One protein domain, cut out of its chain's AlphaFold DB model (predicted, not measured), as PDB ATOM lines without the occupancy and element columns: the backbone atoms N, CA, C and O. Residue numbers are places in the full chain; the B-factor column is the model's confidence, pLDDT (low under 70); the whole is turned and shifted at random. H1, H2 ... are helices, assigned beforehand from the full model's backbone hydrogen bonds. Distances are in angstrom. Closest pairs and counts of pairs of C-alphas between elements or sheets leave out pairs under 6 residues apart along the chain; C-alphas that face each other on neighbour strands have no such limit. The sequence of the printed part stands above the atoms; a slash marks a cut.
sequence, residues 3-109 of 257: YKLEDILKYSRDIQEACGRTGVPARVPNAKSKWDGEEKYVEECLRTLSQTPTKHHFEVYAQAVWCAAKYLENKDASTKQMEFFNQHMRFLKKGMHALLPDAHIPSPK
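This is residues 3 to 109 of the 257 residues of an uncharacterized protein of Legionella lansingensis (UniProt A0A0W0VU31). Four nearly aligned helices make a compact bundle, with H3 in the middle: H1, H3 and H4 form a triangle, and H2 packs on H3 beside it. A long link without a named element joins H1 to H2, and the last stretch folds back after H4 to bring the first and last printed C-alphas within 6.8 A. The printed part has 107 residues with four named helices, H1, H2, H3 and H4 in chain order, and no named strand; the class is all helix. The radius of gyration of the C-alphas is 12.8 A, and the spans are 36 by 27 by 21 A.

Find C-alpha 5 at (113.619, -22.255, -56.190); from there H1 runs through residues 5 to 18, 20.0 A long. Residues 35 to 51 are H2, 24.6 A, and residues 55 to 72 are H3, 26.0 A. H4, residues 79 to 99, runs 29.9 A to C-alpha 99 at (95.250, -33.293, -45.972).

Begin at the hub, H3, which runs opposite ways to each helix it touches. It touches H1 at Gln 16 and Glu 59, closest C-alphas 4.9 A, at a shallow tilt of 21 degrees. With H2 it forms a hairpin, Cys 45 to Tyr 61, closest C-alphas 5.0 A, tilt 14 degrees, shallow. With H4 it forms another, Lys 55 to Leu 99, closest C-alphas 6.1 A, tilt 21 degrees, shallow. H1 and H4 touch, closest C-alphas Ile 15 and Met 96, 7.4 A, and run the same way at a shallow 22 degrees. H1 and H2 are apart; H2 and H4 are near each other. In H1, H2, H3 and H4 every O i to N i+4 pair is within hydrogen-bond range.

Look at Lys 32 and Asp 102 for the two C-alphas farthest apart, 37.8 A. The printed part has no cut. The link from H1 to H2, residues 19 to 34, is long; H2 to H3 is tight and H3 to H4 short. Mean pLDDT of the printed part is 92.3, and no printed residue is under 70.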
ATOM      1  N   TYR A   3     107.952 -18.098 -57.971       93.25
ATOM      2  CA  TYR A   3     108.527 -18.399 -56.649       93.25
ATOM      3  C   TYR A   3     110.033 -18.623 -56.754       93.25
ATOM      4  O   TYR A   3     110.511 -19.097 -57.781       93.25
ATOM      5  N   LYS A   4     110.806 -18.333 -55.706       94.75
ATOM      6  CA  LYS A   4     112.221 -18.715 -55.717       94.75
ATOM      7  C   LYS A   4     112.369 -20.231 -55.580       94.75
ATOM      8  O   LYS A   4     111.657 -20.856 -54.797       94.75
ATOM      9  N   LEU A   5     113.342 -20.815 -56.280       95.06
ATOM     10  CA  LEU A   5     113.619 -22.255 -56.190       95.06
ATOM     11  C   LEU A   5     113.980 -22.696 -54.764       95.06
ATOM     12  O   LEU A   5     113.520 -23.748 -54.331       95.06
ATOM     13  N   GLU A   6     114.737 -21.882 -54.020       95.94
ATOM     14  CA  GLU A   6     115.064 -22.141 -52.607       95.94
ATOM     15  C   GLU A   6     113.804 -22.285 -51.736       95.94
ATOM     16  O   GLU A   6     113.704 -23.200 -50.917       95.94
ATOM     17  N   ASP A   7     112.804 -21.438 -51.981       96.25
ATOM     18  CA  ASP A   7     111.554 -21.421 -51.231       96.25
ATOM     19  C   ASP A   7     110.652 -22.600 -51.621       96.25
ATOM     20  O   ASP A   7     110.030 -23.210 -50.751       96.25
ATOM     21  N   ILE A   8     110.623 -22.975 -52.908       96.75
ATOM     22  CA  ILE A   8     109.931 -24.185 -53.386       96.75
ATOM     23  C   ILE A   8     110.546 -25.427 -52.731       96.75
ATOM     24  O   ILE A   8     109.827 -26.255 -52.173       96.75
ATOM     25  N   LEU A   9     111.878 -25.544 -52.752       96.69
ATOM     26  CA  LEU A   9     112.606 -26.653 -52.136       96.69
ATOM     27  C   LEU A   9     112.303 -26.761 -50.643       96.69
ATOM     28  O   LEU A   9     111.990 -27.848 -50.158       96.69
ATOM     29  N   LYS A  10     112.376 -25.644 -49.917       96.94
ATOM     30  CA  LYS A  10     112.062 -25.617 -48.490       96.94
ATOM     31  C   LYS A  10     110.611 -26.026 -48.242       96.94
ATOM     32  O   LYS A  10     110.366 -26.951 -47.477       96.94
ATOM     33  N   TYR A  11     109.658 -25.398 -48.926       97.00
ATOM     34  CA  TYR A  11     108.237 -25.651 -48.716       97.00
ATOM     35  C   TYR A  11     107.855 -27.101 -49.026       97.00
ATOM     36  O   TYR A  11     107.259 -27.778 -48.194       97.00
ATOM     37  N   SER A  12     108.261 -27.633 -50.183       96.88
ATOM     38  CA  SER A  12     108.002 -29.034 -50.528       96.88
ATOM     39  C   SER A  12     108.651 -30.011 -49.546       96.88
ATOM     40  O   SER A  12     108.130 -31.111 -49.350       96.88
ATOM     41  N   ARG A  13     109.781 -29.645 -48.926       95.88
ATOM     42  CA  ARG A  13     110.425 -30.462 -47.894       95.88
ATOM     43  C   ARG A  13     109.663 -30.424 -46.573       95.88
ATOM     44  O   ARG A  13     109.411 -31.488 -46.013       95.88
ATOM     45  N   ASP A  14     109.257 -29.242 -46.125       96.19
ATOM     46  CA  ASP A  14     108.467 -29.070 -44.904       96.19
ATOM     47  C   ASP A  14     107.153 -29.877 -44.997       96.19
ATOM     48  O   ASP A  14     106.769 -30.551 -44.041       96.19
ATOM     49  N   ILE A  15     106.509 -29.906 -46.174       96.38
ATOM     50  CA  ILE A  15     105.310 -30.730 -46.429       96.38
ATOM     51  C   ILE A  15     105.599 -32.222 -46.248       96.38
ATOM     52  O   ILE A  15     104.836 -32.920 -45.580       96.38
ATOM     53  N   GLN A  16     106.695 -32.725 -46.827       95.88
ATOM     54  CA  GLN A  16     107.081 -34.135 -46.673       95.88
ATOM     55  C   GLN A  16     107.257 -34.501 -45.193       95.88
ATOM     56  O   GLN A  16     106.842 -35.573 -44.755       95.88
ATOM     57  N   GLU A  17     107.858 -33.603 -44.411       95.00
ATOM     58  CA  GLU A  17     108.066 -33.807 -42.979       95.00
ATOM     59  C   GLU A  17     106.744 -33.784 -42.202       95.00
ATOM     60  O   GLU A  17     106.522 -34.661 -41.364       95.00
ATOM     61  N   ALA A  18     105.822 -32.877 -42.537       95.19
ATOM     62  CA  ALA A  18     104.491 -32.813 -41.929       95.19
ATOM     63  C   ALA A  18     103.578 -33.999 -42.288       95.19
ATOM     64  O   ALA A  18     102.696 -34.350 -41.503       95.19
ATOM     65  N   CYS A  19     103.812 -34.679 -43.416       94.81
ATOM     66  CA  CYS A  19     103.160 -35.960 -43.707       94.81
ATOM     67  C   CYS A  19     103.565 -37.080 -42.730       94.81
ATOM     68  O   CYS A  19     102.889 -38.107 -42.672       94.81
ATOM     69  N   GLY A  20     104.629 -36.892 -41.939       89.62
ATOM     70  CA  GLY A  20     105.055 -37.838 -40.910       89.62
ATOM     71  C   GLY A  20     105.856 -39.025 -41.443       89.62
ATOM     72  O   GLY A  20     105.956 -40.035 -40.750       89.62
ATOM     73  N   ARG A  21     106.433 -38.913 -42.651       79.38
ATOM     74  CA  ARG A  21     107.205 -39.975 -43.319       79.38
ATOM     75  C   ARG A  21     106.430 -41.284 -43.401       79.38
ATOM     76  O   ARG A  21     106.796 -42.285 -42.786       79.38
ATOM     77  N   THR A  22     105.376 -41.290 -44.205       82.50
ATOM     78  CA  THR A  22     104.432 -42.401 -44.422       82.50
ATOM     79  C   THR A  22     105.041 -43.637 -45.114       82.50
ATOM     80  O   THR A  22     104.334 -44.412 -45.754       82.50
ATOM     81  N   GLY A  23     106.358 -43.830 -45.020       80.19
ATOM     82  CA  GLY A  23     107.100 -44.899 -45.684       80.19
ATOM     83  C   GLY A  23     107.511 -44.581 -47.123       80.19
ATOM     84  O   GLY A  23     107.951 -45.485 -47.828       80.19
ATOM     85  N   VAL A  24     107.387 -43.326 -47.574       86.12
ATOM     86  CA  VAL A  24     107.854 -42.916 -48.907       86.12
ATOM     87  C   VAL A  24     109.387 -42.957 -48.945       86.12
ATOM     88  O   VAL A  24     110.040 -42.264 -48.159       86.12
ATOM     89  N   PRO A  25     110.004 -43.759 -49.833       85.94
ATOM     90  CA  PRO A  25     111.453 -43.783 -49.957       85.94
ATOM     91  C   PRO A  25     111.971 -42.432 -50.458       85.94
ATOM     92  O   PRO A  25     111.345 -41.775 -51.286       85.94
ATOM     93  N   ALA A  26     113.137 -42.008 -49.970       87.19
ATOM     94  CA  ALA A  26     113.769 -40.786 -50.450       87.19
ATOM     95  C   ALA A  26     114.149 -40.929 -51.932       87.19
ATOM     96  O   ALA A  26     114.958 -41.789 -52.286       87.19
ATOM     97  N   ARG A  27     113.607 -40.064 -52.793       87.25
ATOM     98  CA  ARG A  27     114.051 -39.935 -54.183       87.25
ATOM     99  C   ARG A  27     115.112 -38.844 -54.290       87.25
ATOM    100  O   ARG A  27     114.939 -37.737 -53.789       87.25
ATOM    101  N   VAL A  28     116.213 -39.168 -54.961       82.31
ATOM    102  CA  VAL A  28     117.260 -38.206 -55.323       82.31
ATOM    103  C   VAL A  28     117.095 -37.882 -56.809       82.31
ATOM    104  O   VAL A  28     116.871 -38.813 -57.591       82.31
ATOM    105  N   PRO A  29     117.196 -36.606 -57.226       78.31
ATOM    106  CA  PRO A  29     117.183 -36.253 -58.639       78.31
ATOM    107  C   PRO A  29     118.266 -37.037 -59.374       78.31
ATOM    108  O   PRO A  29     119.428 -37.064 -58.963       78.31
ATOM    109  N   ASN A  30     117.890 -37.705 -60.459       78.38
ATOM    110  CA  ASN A  30     118.859 -38.443 -61.249       78.38
ATOM    111  C   ASN A  30     119.707 -37.431 -62.029       78.38
ATOM    112  O   ASN A  30     119.178 -36.686 -62.842       78.38
ATOM    113  N   ALA A  31     121.030 -37.428 -61.848       73.81
ATOM    114  CA  ALA A  31     121.919 -36.522 -62.583       73.81
ATOM    115  C   ALA A  31     121.808 -36.660 -64.119       73.81
ATOM    116  O   ALA A  31     122.205 -35.759 -64.856       73.81
ATOM    117  N   LYS A  32     121.272 -37.788 -64.604       80.62
ATOM    118  CA  LYS A  32     121.017 -38.066 -66.024       80.62
ATOM    119  C   LYS A  32     119.574 -37.792 -66.460       80.62
ATOM    120  O   LYS A  32     119.272 -38.011 -67.634       80.62
ATOM    121  N   SER A  33     118.669 -37.391 -65.562       81.38
ATOM    122  CA  SER A  33     117.304 -37.060 -65.972       81.38
ATOM    123  C   SER A  33     117.287 -35.795 -66.827       81.38
ATOM    124  O   SER A  33     118.171 -34.940 -66.762       81.38
ATOM    125  N   LYS A  34     116.278 -35.719 -67.692       91.25
ATOM    126  CA  LYS A  34     115.927 -34.509 -68.433       91.25
ATOM    127  C   LYS A  34     114.746 -33.851 -67.732       91.25
ATOM    128  O   LYS A  34     113.973 -34.550 -67.081       91.25
ATOM    129  N   TRP A  35     114.588 -32.547 -67.941       93.25
ATOM    130  CA  TRP A  35     113.457 -31.781 -67.415       93.25
ATOM    131  C   TRP A  35     112.111 -32.470 -67.697       93.25
ATOM    132  O   TRP A  35     111.388 -32.760 -66.752       93.25
ATOM    133  N   ASP A  36     111.856 -32.870 -68.946       93.25
ATOM    134  CA  ASP A  36     110.622 -33.560 -69.358       93.25
ATOM    135  C   ASP A  36     110.322 -34.828 -68.540       93.25
ATOM    136  O   ASP A  36     109.177 -35.257 -68.432       93.25
ATOM    137  N   GLY A  37     111.358 -35.481 -68.002       93.38
ATOM    138  CA  GLY A  37     111.202 -36.652 -67.144       93.38
ATOM    139  C   GLY A  37     110.761 -36.292 -65.725       93.38
ATOM    140  O   GLY A  37     109.962 -37.022 -65.143       93.38
ATOM    141  N   GLU A  38     111.260 -35.182 -65.176       94.12
ATOM    142  CA  GLU A  38     110.830 -34.688 -63.862       94.12
ATOM    143  C   GLU A  38     109.424 -34.080 -63.939       94.12
ATOM    144  O   GLU A  38     108.592 -34.376 -63.087       94.12
ATOM    145  N   GLU A  39     109.126 -33.325 -64.999       94.69
ATOM    146  CA  GLU A  39     107.796 -32.769 -65.283       94.69
ATOM    147  C   GLU A  39     106.728 -33.872 -65.344       94.69
ATOM    148  O   GLU A  39     105.805 -33.889 -64.528       94.69
ATOM    149  N   LYS A  40     106.922 -34.883 -66.205       94.81
ATOM    150  CA  LYS A  40     106.009 -36.038 -66.304       94.81
ATOM    151  C   LYS A  40     105.826 -36.774 -64.982       94.81
ATOM    152  O   LYS A  40     104.741 -37.276 -64.695       94.81
ATOM    153  N   TYR A  41     106.887 -36.881 -64.185       95.31
ATOM    154  CA  TYR A  41     106.817 -37.570 -62.902       95.31
ATOM    155  C   TYR A  41     105.961 -36.806 -61.885       95.31
ATOM    156  O   TYR A  41     105.149 -37.414 -61.185       95.31
ATOM    157  N   VAL A  42     106.103 -35.480 -61.823       96.38
ATOM    158  CA  VAL A  42     105.258 -34.617 -60.986       96.38
ATOM    159  C   VAL A  42     103.791 -34.726 -61.407       96.38
ATOM    160  O   VAL A  42     102.932 -34.912 -60.544       96.38
ATOM    161  N   GLU A  43     103.502 -34.673 -62.708       96.00
ATOM    162  CA  GLU A  43     102.142 -34.824 -63.243       96.00
ATOM    163  C   GLU A  43     101.530 -36.187 -62.903       96.00
ATOM    164  O   GLU A  43     100.376 -36.275 -62.480       96.00
ATOM    165  N   GLU A  44     102.304 -37.268 -63.035       96.00
ATOM    166  CA  GLU A  44     101.860 -38.610 -62.666       96.00
ATOM    167  C   GLU A  44     101.537 -38.706 -61.172       96.00
ATOM    168  O   GLU A  44     100.496 -39.248 -60.797       96.00
ATOM    169  N   CYS A  45     102.388 -38.138 -60.318       96.19
ATOM    170  CA  CYS A  45     102.163 -38.109 -58.877       96.19
ATOM    171  C   CYS A  45     100.933 -37.267 -58.509       96.19
ATOM    172  O   CYS A  45     100.145 -37.682 -57.658       96.19
ATOM    173  N   LEU A  46     100.715 -36.135 -59.188       95.75
ATOM    174  CA  LEU A  46      99.512 -35.319 -59.019       95.75
ATOM    175  C   LEU A  46      98.252 -36.081 -59.441       95.75
ATOM    176  O   LEU A  46      97.235 -36.029 -58.747       95.75
ATOM    177  N   ARG A  47      98.307 -36.824 -60.552       95.00
ATOM    178  CA  ARG A  47      97.206 -37.678 -61.011       95.00
ATOM    179  C   ARG A  47      96.888 -38.771 -59.990       95.00
ATOM    180  O   ARG A  47      95.719 -38.972 -59.673       95.00
ATOM    181  N   THR A  48      97.902 -39.438 -59.443       94.62
ATOM    182  CA  THR A  48      97.725 -40.464 -58.399       94.62
ATOM    183  C   THR A  48      97.120 -39.870 -57.128       94.62
ATOM    184  O   THR A  48      96.146 -40.405 -56.597       94.62
ATOM    185  N   LEU A  49      97.630 -38.721 -56.673       94.75
ATOM    186  CA  LEU A  49      97.061 -37.981 -55.546       94.75
ATOM    187  C   LEU A  49      95.593 -37.614 -55.798       94.75
ATOM    188  O   LEU A  49      94.761 -37.760 -54.907       94.75
ATOM    189  N   SER A  50      95.273 -37.190 -57.019       91.50
ATOM    190  CA  SER A  50      93.917 -36.814 -57.425       91.50
ATOM    191  C   SER A  50      92.939 -37.987 -57.400       91.50
ATOM    192  O   SER A  50      91.762 -37.811 -57.102       91.50
ATOM    193  N   GLN A  51      93.415 -39.193 -57.708       93.44
ATOM    194  CA  GLN A  51      92.609 -40.412 -57.653       93.44
ATOM    195  C   GLN A  51      92.467 -40.952 -56.229       93.44
ATOM    196  O   GLN A  51      91.487 -41.623 -55.911       93.44
ATOM    197  N   THR A  52      93.458 -40.721 -55.369       94.69
ATOM    198  CA  THR A  52      93.488 -41.268 -54.010       94.69
ATOM    199  C   THR A  52      94.141 -40.257 -53.058       94.69
ATOM    200  O   THR A  52      95.345 -40.356 -52.788       94.69
ATOM    201  N   PRO A  53      93.368 -39.283 -52.540       94.69
ATOM    202  CA  PRO A  53      93.888 -38.170 -51.750       94.69
ATOM    203  C   PRO A  53      94.241 -38.621 -50.328       94.69
ATOM    204  O   PRO A  53      93.448 -38.530 -49.396       94.69
ATOM    205  N   THR A  54      95.451 -39.146 -50.164       95.56
ATOM    206  CA  THR A  54      95.982 -39.618 -48.878       95.56
ATOM    207  C   THR A  54      97.244 -38.848 -48.511       95.56
ATOM    208  O   THR A  54      97.956 -38.365 -49.394       95.56
ATOM    209  N   LYS A  55      97.580 -38.791 -47.212       95.69
ATOM    210  CA  LYS A  55      98.857 -38.211 -46.747       95.69
ATOM    211  C   LYS A  55     100.065 -38.849 -47.441       95.69
ATOM    212  O   LYS A  55     101.007 -38.147 -47.783       95.69
ATOM    213  N   HIS A  56      99.998 -40.155 -47.714       96.62
ATOM    214  CA  HIS A  56     101.048 -40.879 -48.427       96.62
ATOM    215  C   HIS A  56     101.251 -40.364 -49.854       96.62
ATOM    216  O   HIS A  56     102.344 -39.934 -50.206       96.62
ATOM    217  N   HIS A  57     100.195 -40.325 -50.671       96.75
ATOM    218  CA  HIS A  57     100.320 -39.803 -52.035       96.75
ATOM    219  C   HIS A  57     100.665 -38.311 -52.064       96.75
ATOM    220  O   HIS A  57     101.317 -37.855 -53.001       96.75
ATOM    221  N   PHE A  58     100.272 -37.556 -51.036       97.00
ATOM    222  CA  PHE A  58     100.636 -36.148 -50.927       97.00
ATOM    223  C   PHE A  58     102.124 -35.962 -50.626       97.00
ATOM    224  O   PHE A  58     102.766 -35.120 -51.248       97.00
ATOM    225  N   GLU A  59     102.696 -36.799 -49.757       97.19
ATOM    226  CA  GLU A  59     104.141 -36.851 -49.517       97.19
ATOM    227  C   GLU A  59     104.917 -37.209 -50.793       97.19
ATOM    228  O   GLU A  59     105.892 -36.532 -51.121       97.19
ATOM    229  N   VAL A  60     104.456 -38.217 -51.549       97.06
ATOM    230  CA  VAL A  60     105.054 -38.601 -52.844       97.06
ATOM    231  C   VAL A  60     105.028 -37.429 -53.825       97.06
ATOM    232  O   VAL A  60     106.041 -37.110 -54.445       97.06
ATOM    233  N   TYR A  61     103.887 -36.749 -53.944       97.81
ATOM    234  CA  TYR A  61     103.743 -35.591 -54.820       97.81
ATOM    235  C   TYR A  61     104.637 -34.414 -54.392       97.81
ATOM    236  O   TYR A  61     105.341 -33.846 -55.226       97.81
ATOM    237  N   ALA A  62     104.694 -34.088 -53.098       97.50
ATOM    238  CA  ALA A  62     105.595 -33.059 -52.580       97.50
ATOM    239  C   ALA A  62     107.072 -33.405 -52.837       97.50
ATOM    240  O   ALA A  62     107.855 -32.534 -53.219       97.50
ATOM    241  N   GLN A  63     107.455 -34.678 -52.702       96.94
ATOM    242  CA  GLN A  63     108.798 -35.143 -53.047       96.94
ATOM    243  C   GLN A  63     109.089 -35.035 -54.552       96.94
ATOM    244  O   GLN A  63     110.209 -34.682 -54.924       96.94
ATOM    245  N   ALA A  64     108.107 -35.289 -55.419       97.00
ATOM    246  CA  ALA A  64     108.255 -35.111 -56.862       97.00
ATOM    247  C   ALA A  64     108.520 -33.640 -57.225       97.00
ATOM    248  O   ALA A  64     109.480 -33.355 -57.943       97.00
ATOM    249  N   VAL A  65     107.736 -32.704 -56.671       97.44
ATOM    250  CA  VAL A  65     107.942 -31.255 -56.874       97.44
ATOM    251  C   VAL A  65     109.318 -30.829 -56.361       97.44
ATOM    252  O   VAL A  65     110.044 -30.112 -57.050       97.44
ATOM    253  N   TRP A  66     109.721 -31.332 -55.191       97.19
ATOM    254  CA  TRP A  66     111.056 -31.095 -54.643       97.19
ATOM    255  C   TRP A  66     112.166 -31.592 -55.580       97.19
ATOM    256  O   TRP A  66     113.130 -30.870 -55.820       97.19
ATOM    257  N   CYS A  67     112.031 -32.797 -56.149       95.31
ATOM    258  CA  CYS A  67     113.015 -33.347 -57.086       95.31
ATOM    259  C   CYS A  67     113.139 -32.492 -58.351       95.31
ATOM    260  O   CYS A  67     114.257 -32.199 -58.780       95.31
ATOM    261  N   ALA A  68     112.008 -32.054 -58.911       95.75
ATOM    262  CA  ALA A  68     111.984 -31.172 -60.072       95.75
ATOM    263  C   ALA A  68     112.660 -29.823 -59.770       95.75
ATOM    264  O   ALA A  68     113.476 -29.350 -60.562       95.75
ATOM    265  N   ALA A  69     112.386 -29.223 -58.606       96.06
ATOM    266  CA  ALA A  69     113.030 -27.977 -58.190       96.06
ATOM    267  C   ALA A  69     114.538 -28.173 -57.964       96.06
ATOM    268  O   ALA A  69     115.352 -27.357 -58.395       96.06
ATOM    269  N   LYS A  70     114.936 -29.302 -57.363       95.06
ATOM    270  CA  LYS A  70     116.342 -29.626 -57.083       95.06
ATOM    271  C   LYS A  70     117.139 -29.858 -58.364       95.06
ATOM    272  O   LYS A  70     118.309 -29.493 -58.428       95.06
ATOM    273  N   TYR A  71     116.505 -30.411 -59.397       93.69
ATOM    274  CA  TYR A  71     117.093 -30.529 -60.730       93.69
ATOM    275  C   TYR A  71     117.447 -29.157 -61.340       93.69
ATOM    276  O   TYR A  71     118.436 -29.059 -62.075       93.69
ATOM    277  N   LEU A  72     116.682 -28.105 -61.023       94.00
ATOM    278  CA  LEU A  72     116.916 -26.739 -61.506       94.00
ATOM    279  C   LEU A  72     117.765 -25.861 -60.576       94.00
ATOM    280  O   LEU A  72     118.199 -24.810 -61.018       94.00
ATOM    281  N   GLU A  73     118.048 -26.262 -59.334       90.81
ATOM    282  CA  GLU A  73     118.739 -25.423 -58.330       90.81
ATOM    283  C   GLU A  73     120.077 -24.829 -58.815       90.81
ATOM    284  O   GLU A  73     120.454 -23.738 -58.405       90.81
ATOM    285  N   ASN A  74     120.776 -25.522 -59.720       86.88
ATOM    286  CA  ASN A  74     122.051 -25.082 -60.303       86.88
ATOM    287  C   ASN A  74     121.949 -24.820 -61.816       86.88
ATOM    288  O   ASN A  74     122.927 -24.984 -62.548       86.88
ATOM    289  N   LYS A  75     120.747 -24.507 -62.306       89.25
ATOM    290  CA  LYS A  75     120.451 -24.259 -63.719       89.25
ATOM    291  C   LYS A  75     119.623 -22.986 -63.853       89.25
ATOM    292  O   LYS A  75     118.820 -22.670 -62.983       89.25
ATOM    293  N   ASP A  76     119.754 -22.311 -64.987       88.25
ATOM    294  CA  ASP A  76     118.860 -21.204 -65.315       88.25
ATOM    295  C   ASP A  76     117.477 -21.761 -65.668       88.25
ATOM    296  O   ASP A  76     117.285 -22.401 -66.706       88.25
ATOM    297  N   ALA A  77     116.517 -21.556 -64.769       91.88
ATOM    298  CA  ALA A  77     115.135 -21.948 -64.992       91.88
ATOM    299  C   ALA A  77     114.478 -21.010 -66.015       91.88
ATOM    300  O   ALA A  77     114.469 -19.789 -65.863       91.88
ATOM    301  N   SER A  78     113.902 -21.588 -67.065       93.75
ATOM    302  CA  SER A  78     113.113 -20.853 -68.056       93.75
ATOM    303  C   SER A  78     111.767 -20.392 -67.486       93.75
ATOM    304  O   SER A  78     111.242 -20.978 -66.539       93.75
ATOM    305  N   THR A  79     111.143 -19.397 -68.124       90.88
ATOM    306  CA  THR A  79     109.809 -18.898 -67.743       90.88
ATOM    307  C   THR A  79     108.768 -20.014 -67.651       90.88
ATOM    308  O   THR A  79     108.062 -20.091 -66.652       90.88
ATOM    309  N   LYS A  80     108.742 -20.942 -68.619       92.56
ATOM    310  CA  LYS A  80     107.812 -22.087 -68.618       92.56
ATOM    311  C   LYS A  80     108.004 -23.007 -67.412       92.56
ATOM    312  O   LYS A  80     107.040 -23.496 -66.838       92.56
ATOM    313  N   GLN A  81     109.252 -23.225 -66.999       94.88
ATOM    314  CA  GLN A  81     109.557 -24.033 -65.814       94.88
ATOM    315  C   GLN A  81     109.103 -23.330 -64.532       94.88
ATOM    316  O   GLN A  81     108.613 -23.977 -63.611       94.88
ATOM    317  N   MET A  82     109.212 -22.002 -64.477       93.44
ATOM    318  CA  MET A  82     108.693 -21.229 -63.349       93.44
ATOM    319  C   MET A  82     107.159 -21.201 -63.319       93.44
ATOM    320  O   MET A  82     106.575 -21.322 -62.245       93.44
ATOM    321  N   GLU A  83     106.500 -21.106 -64.475       90.56
ATOM    322  CA  GLU A  83     105.040 -21.232 -64.603       90.56
ATOM    323  C   GLU A  83     104.549 -22.604 -64.126       90.56
ATOM    324  O   GLU A  83     103.592 -22.677 -63.350       90.56
ATOM    325  N   PHE A  84     105.266 -23.669 -64.493       93.81
ATOM    326  CA  PHE A  84     105.028 -25.020 -63.994       93.81
ATOM    327  C   PHE A  84     105.057 -25.067 -62.457       93.81
ATOM    328  O   PHE A  84     104.098 -25.517 -61.822       93.81
ATOM    329  N   PHE A  85     106.098 -24.521 -61.814       95.19
ATOM    330  CA  PHE A  85     106.127 -24.469 -60.349       95.19
ATOM    331  C   PHE A  85     105.015 -23.604 -59.768       95.19
ATOM    332  O   PHE A  85     104.421 -24.003 -58.771       95.19
ATOM    333  N   ASN A  86     104.677 -22.465 -60.376       91.44
ATOM    334  CA  ASN A  86     103.591 -21.617 -59.881       91.44
ATOM    335  C   ASN A  86     102.274 -22.394 -59.762       91.44
ATOM    336  O   ASN A  86     101.576 -22.293 -58.749       91.44
ATOM    337  N   GLN A  87     101.952 -23.205 -60.769       90.75
ATOM    338  CA  GLN A  87     100.787 -24.078 -60.737       90.75
ATOM    339  C   GLN A  87     100.900 -25.107 -59.605       90.75
ATOM    340  O   GLN A  87     100.006 -25.196 -58.758       90.75
ATOM    341  N   HIS A  88     102.006 -25.850 -59.538       94.50
ATOM    342  CA  HIS A  88     102.185 -26.913 -58.547       94.50
ATOM    343  C   HIS A  88     102.264 -26.409 -57.100       94.50
ATOM    344  O   HIS A  88     101.793 -27.097 -56.191       94.50
ATOM    345  N   MET A  89     102.749 -25.189 -56.875       94.56
ATOM    346  CA  MET A  89     102.743 -24.534 -55.569       94.56
ATOM    347  C   MET A  89     101.324 -24.269 -55.065       94.56
ATOM    348  O   MET A  89     101.021 -24.552 -53.905       94.56
ATOM    349  N   ARG A  90     100.419 -23.831 -55.946       89.81
ATOM    350  CA  ARG A  90      98.993 -23.683 -55.609       89.81
ATOM    351  C   ARG A  90      98.353 -25.028 -55.265       89.81
ATOM    352  O   ARG A  90      97.551 -25.105 -54.337       89.81
ATOM    353  N   PHE A  91      98.722 -26.097 -55.973       90.81
ATOM    354  CA  PHE A  91      98.265 -27.455 -55.655       90.81
ATOM    355  C   PHE A  91      98.771 -27.934 -54.294       90.81
ATOM    356  O   PHE A  91      97.983 -28.451 -53.504       90.81
ATOM    357  N   LEU A  92     100.060 -27.740 -53.999       94.50
ATOM    358  CA  LEU A  92     100.633 -28.084 -52.699       94.50
ATOM    359  C   LEU A  92      99.949 -27.310 -51.572       94.50
ATOM    360  O   LEU A  92      99.592 -27.898 -50.558       94.50
ATOM    361  N   LYS A  93      99.686 -26.017 -51.767       91.75
ATOM    362  CA  LYS A  93      98.933 -25.200 -50.814       91.75
ATOM    363  C   LYS A  93      97.524 -25.738 -50.547       91.75
ATOM    364  O   LYS A  93      97.143 -25.922 -49.396       91.75
ATOM    365  N   LYS A  94      96.757 -26.058 -51.592       88.06
ATOM    366  CA  LYS A  94      95.418 -26.656 -51.426       88.06
ATOM    367  C   LYS A  94      95.482 -28.002 -50.698       88.06
ATOM    368  O   LYS A  94      94.712 -28.237 -49.771       88.06
ATOM    369  N   GLY A  95      96.429 -28.857 -51.085       90.00
ATOM    370  CA  GLY A  95      96.647 -30.152 -50.444       90.00
ATOM    371  C   GLY A  95      97.036 -30.031 -48.969       90.00
ATOM    372  O   GLY A  95      96.556 -30.820 -48.162       90.00
ATOM    373  N   MET A  96      97.824 -29.016 -48.602       92.75
ATOM    374  CA  MET A  96      98.181 -28.720 -47.213       92.75
ATOM    375  C   MET A  96      96.946 -28.487 -46.348       92.75
ATOM    376  O   MET A  96      96.766 -29.185 -45.355       92.75
ATOM    377  N   HIS A  97      96.054 -27.583 -46.756       87.62
ATOM    378  CA  HIS A  97      94.843 -27.291 -45.986       87.62
ATOM    379  C   HIS A  97      93.909 -28.498 -45.855       87.62
ATOM    380  O   HIS A  97      93.298 -28.697 -44.809       87.62
ATOM    381  N   ALA A  98      93.802 -29.315 -46.902       87.62
ATOM    382  CA  ALA A  98      92.858 -30.424 -46.921       87.62
ATOM    383  C   ALA A  98      93.379 -31.705 -46.250       87.62
ATOM    384  O   ALA A  98      92.619 -32.414 -45.594       87.62
ATOM    385  N   LEU A  99      94.661 -32.029 -46.430       92.12
ATOM    386  CA  LEU A  99      95.250 -33.293 -45.972       92.12
ATOM    387  C   LEU A  99      96.069 -33.137 -44.691       92.12
ATOM    388  O   LEU A  99      96.271 -34.123 -43.978       92.12
ATOM    389  N   LEU A 100      96.533 -31.924 -44.392       92.56
ATOM    390  CA  LEU A 100      97.345 -31.592 -43.223       92.56
ATOM    391  C   LEU A 100      96.787 -30.349 -42.493       92.56
ATOM    392  O   LEU A 100      97.526 -29.387 -42.292       92.56
ATOM    393  N   PRO A 101      95.509 -30.352 -42.059       89.44
ATOM    394  CA  PRO A 101      94.859 -29.167 -41.481       89.44
ATOM    395  C   PRO A 101      95.532 -28.655 -40.198       89.44
ATOM    396  O   PRO A 101      95.461 -27.467 -39.897       89.44
ATOM    397  N   ASP A 102      96.209 -29.538 -39.462       89.06
ATOM    398  CA  ASP A 102      96.917 -29.199 -38.222       89.06
ATOM    399  C   ASP A 102      98.365 -28.727 -38.462       89.06
ATOM    400  O   ASP A 102      99.068 -28.357 -37.520       89.06
ATOM    401  N   ALA A 103      98.858 -28.784 -39.704       90.12
ATOM    402  CA  ALA A 103     100.224 -28.396 -40.027       90.12
ATOM    403  C   ALA A 103     100.315 -26.891 -40.316       90.12
ATOM    404  O   ALA A 103      99.658 -26.361 -41.209       90.12
ATOM    405  N   HIS A 104     101.197 -26.207 -39.589       88.12
ATOM    406  CA  HIS A 104     101.443 -24.772 -39.738       88.12
ATOM    407  C   HIS A 104     102.695 -24.514 -40.584       88.12
ATOM    408  O   HIS A 104     103.756 -24.181 -40.056       88.12
ATOM    409  N   ILE A 105     102.579 -24.702 -41.901       90.44
ATOM    410  CA  ILE A 105     103.660 -24.422 -42.857       90.44
ATOM    411  C   ILE A 105     103.255 -23.210 -43.699       90.44
ATOM    412  O   ILE A 105     102.309 -23.322 -44.477       90.44
ATOM    413  N   PRO A 106     103.941 -22.059 -43.576       89.62
ATOM    414  CA  PRO A 106     103.606 -20.885 -44.368       89.62
ATOM    415  C   PRO A 106     103.964 -21.102 -45.841       89.62
ATOM    416  O   PRO A 106     105.056 -21.585 -46.156       89.62
ATOM    417  N   SER A 107     103.065 -20.703 -46.741       91.69
ATOM    418  CA  SER A 107     103.333 -20.698 -48.180       91.69
ATOM    419  C   SER A 107     104.523 -19.792 -48.512       91.69
ATOM    420  O   SER A 107     104.704 -18.742 -47.881       91.69
ATOM    421  N   PRO A 108     105.325 -20.133 -49.534       93.81
ATOM    422  CA  PRO A 108     106.383 -19.247 -49.982       93.81
ATOM    423  C   PRO A 108     105.793 -17.969 -50.576       93.81
ATOM    424  O   PRO A 108     104.719 -17.976 -51.184       93.81
ATOM    425  N   LYS A 109     106.517 -16.861 -50.418       93.12
ATOM    426  CA  LYS A 109     106.109 -15.584 -50.996       93.12
ATOM    427  C   LYS A 109     106.483 -15.558 -52.482       93.12
ATOM    428  O   LYS A 109     107.628 -15.863 -52.820       93.12
TER     429      LYS A 109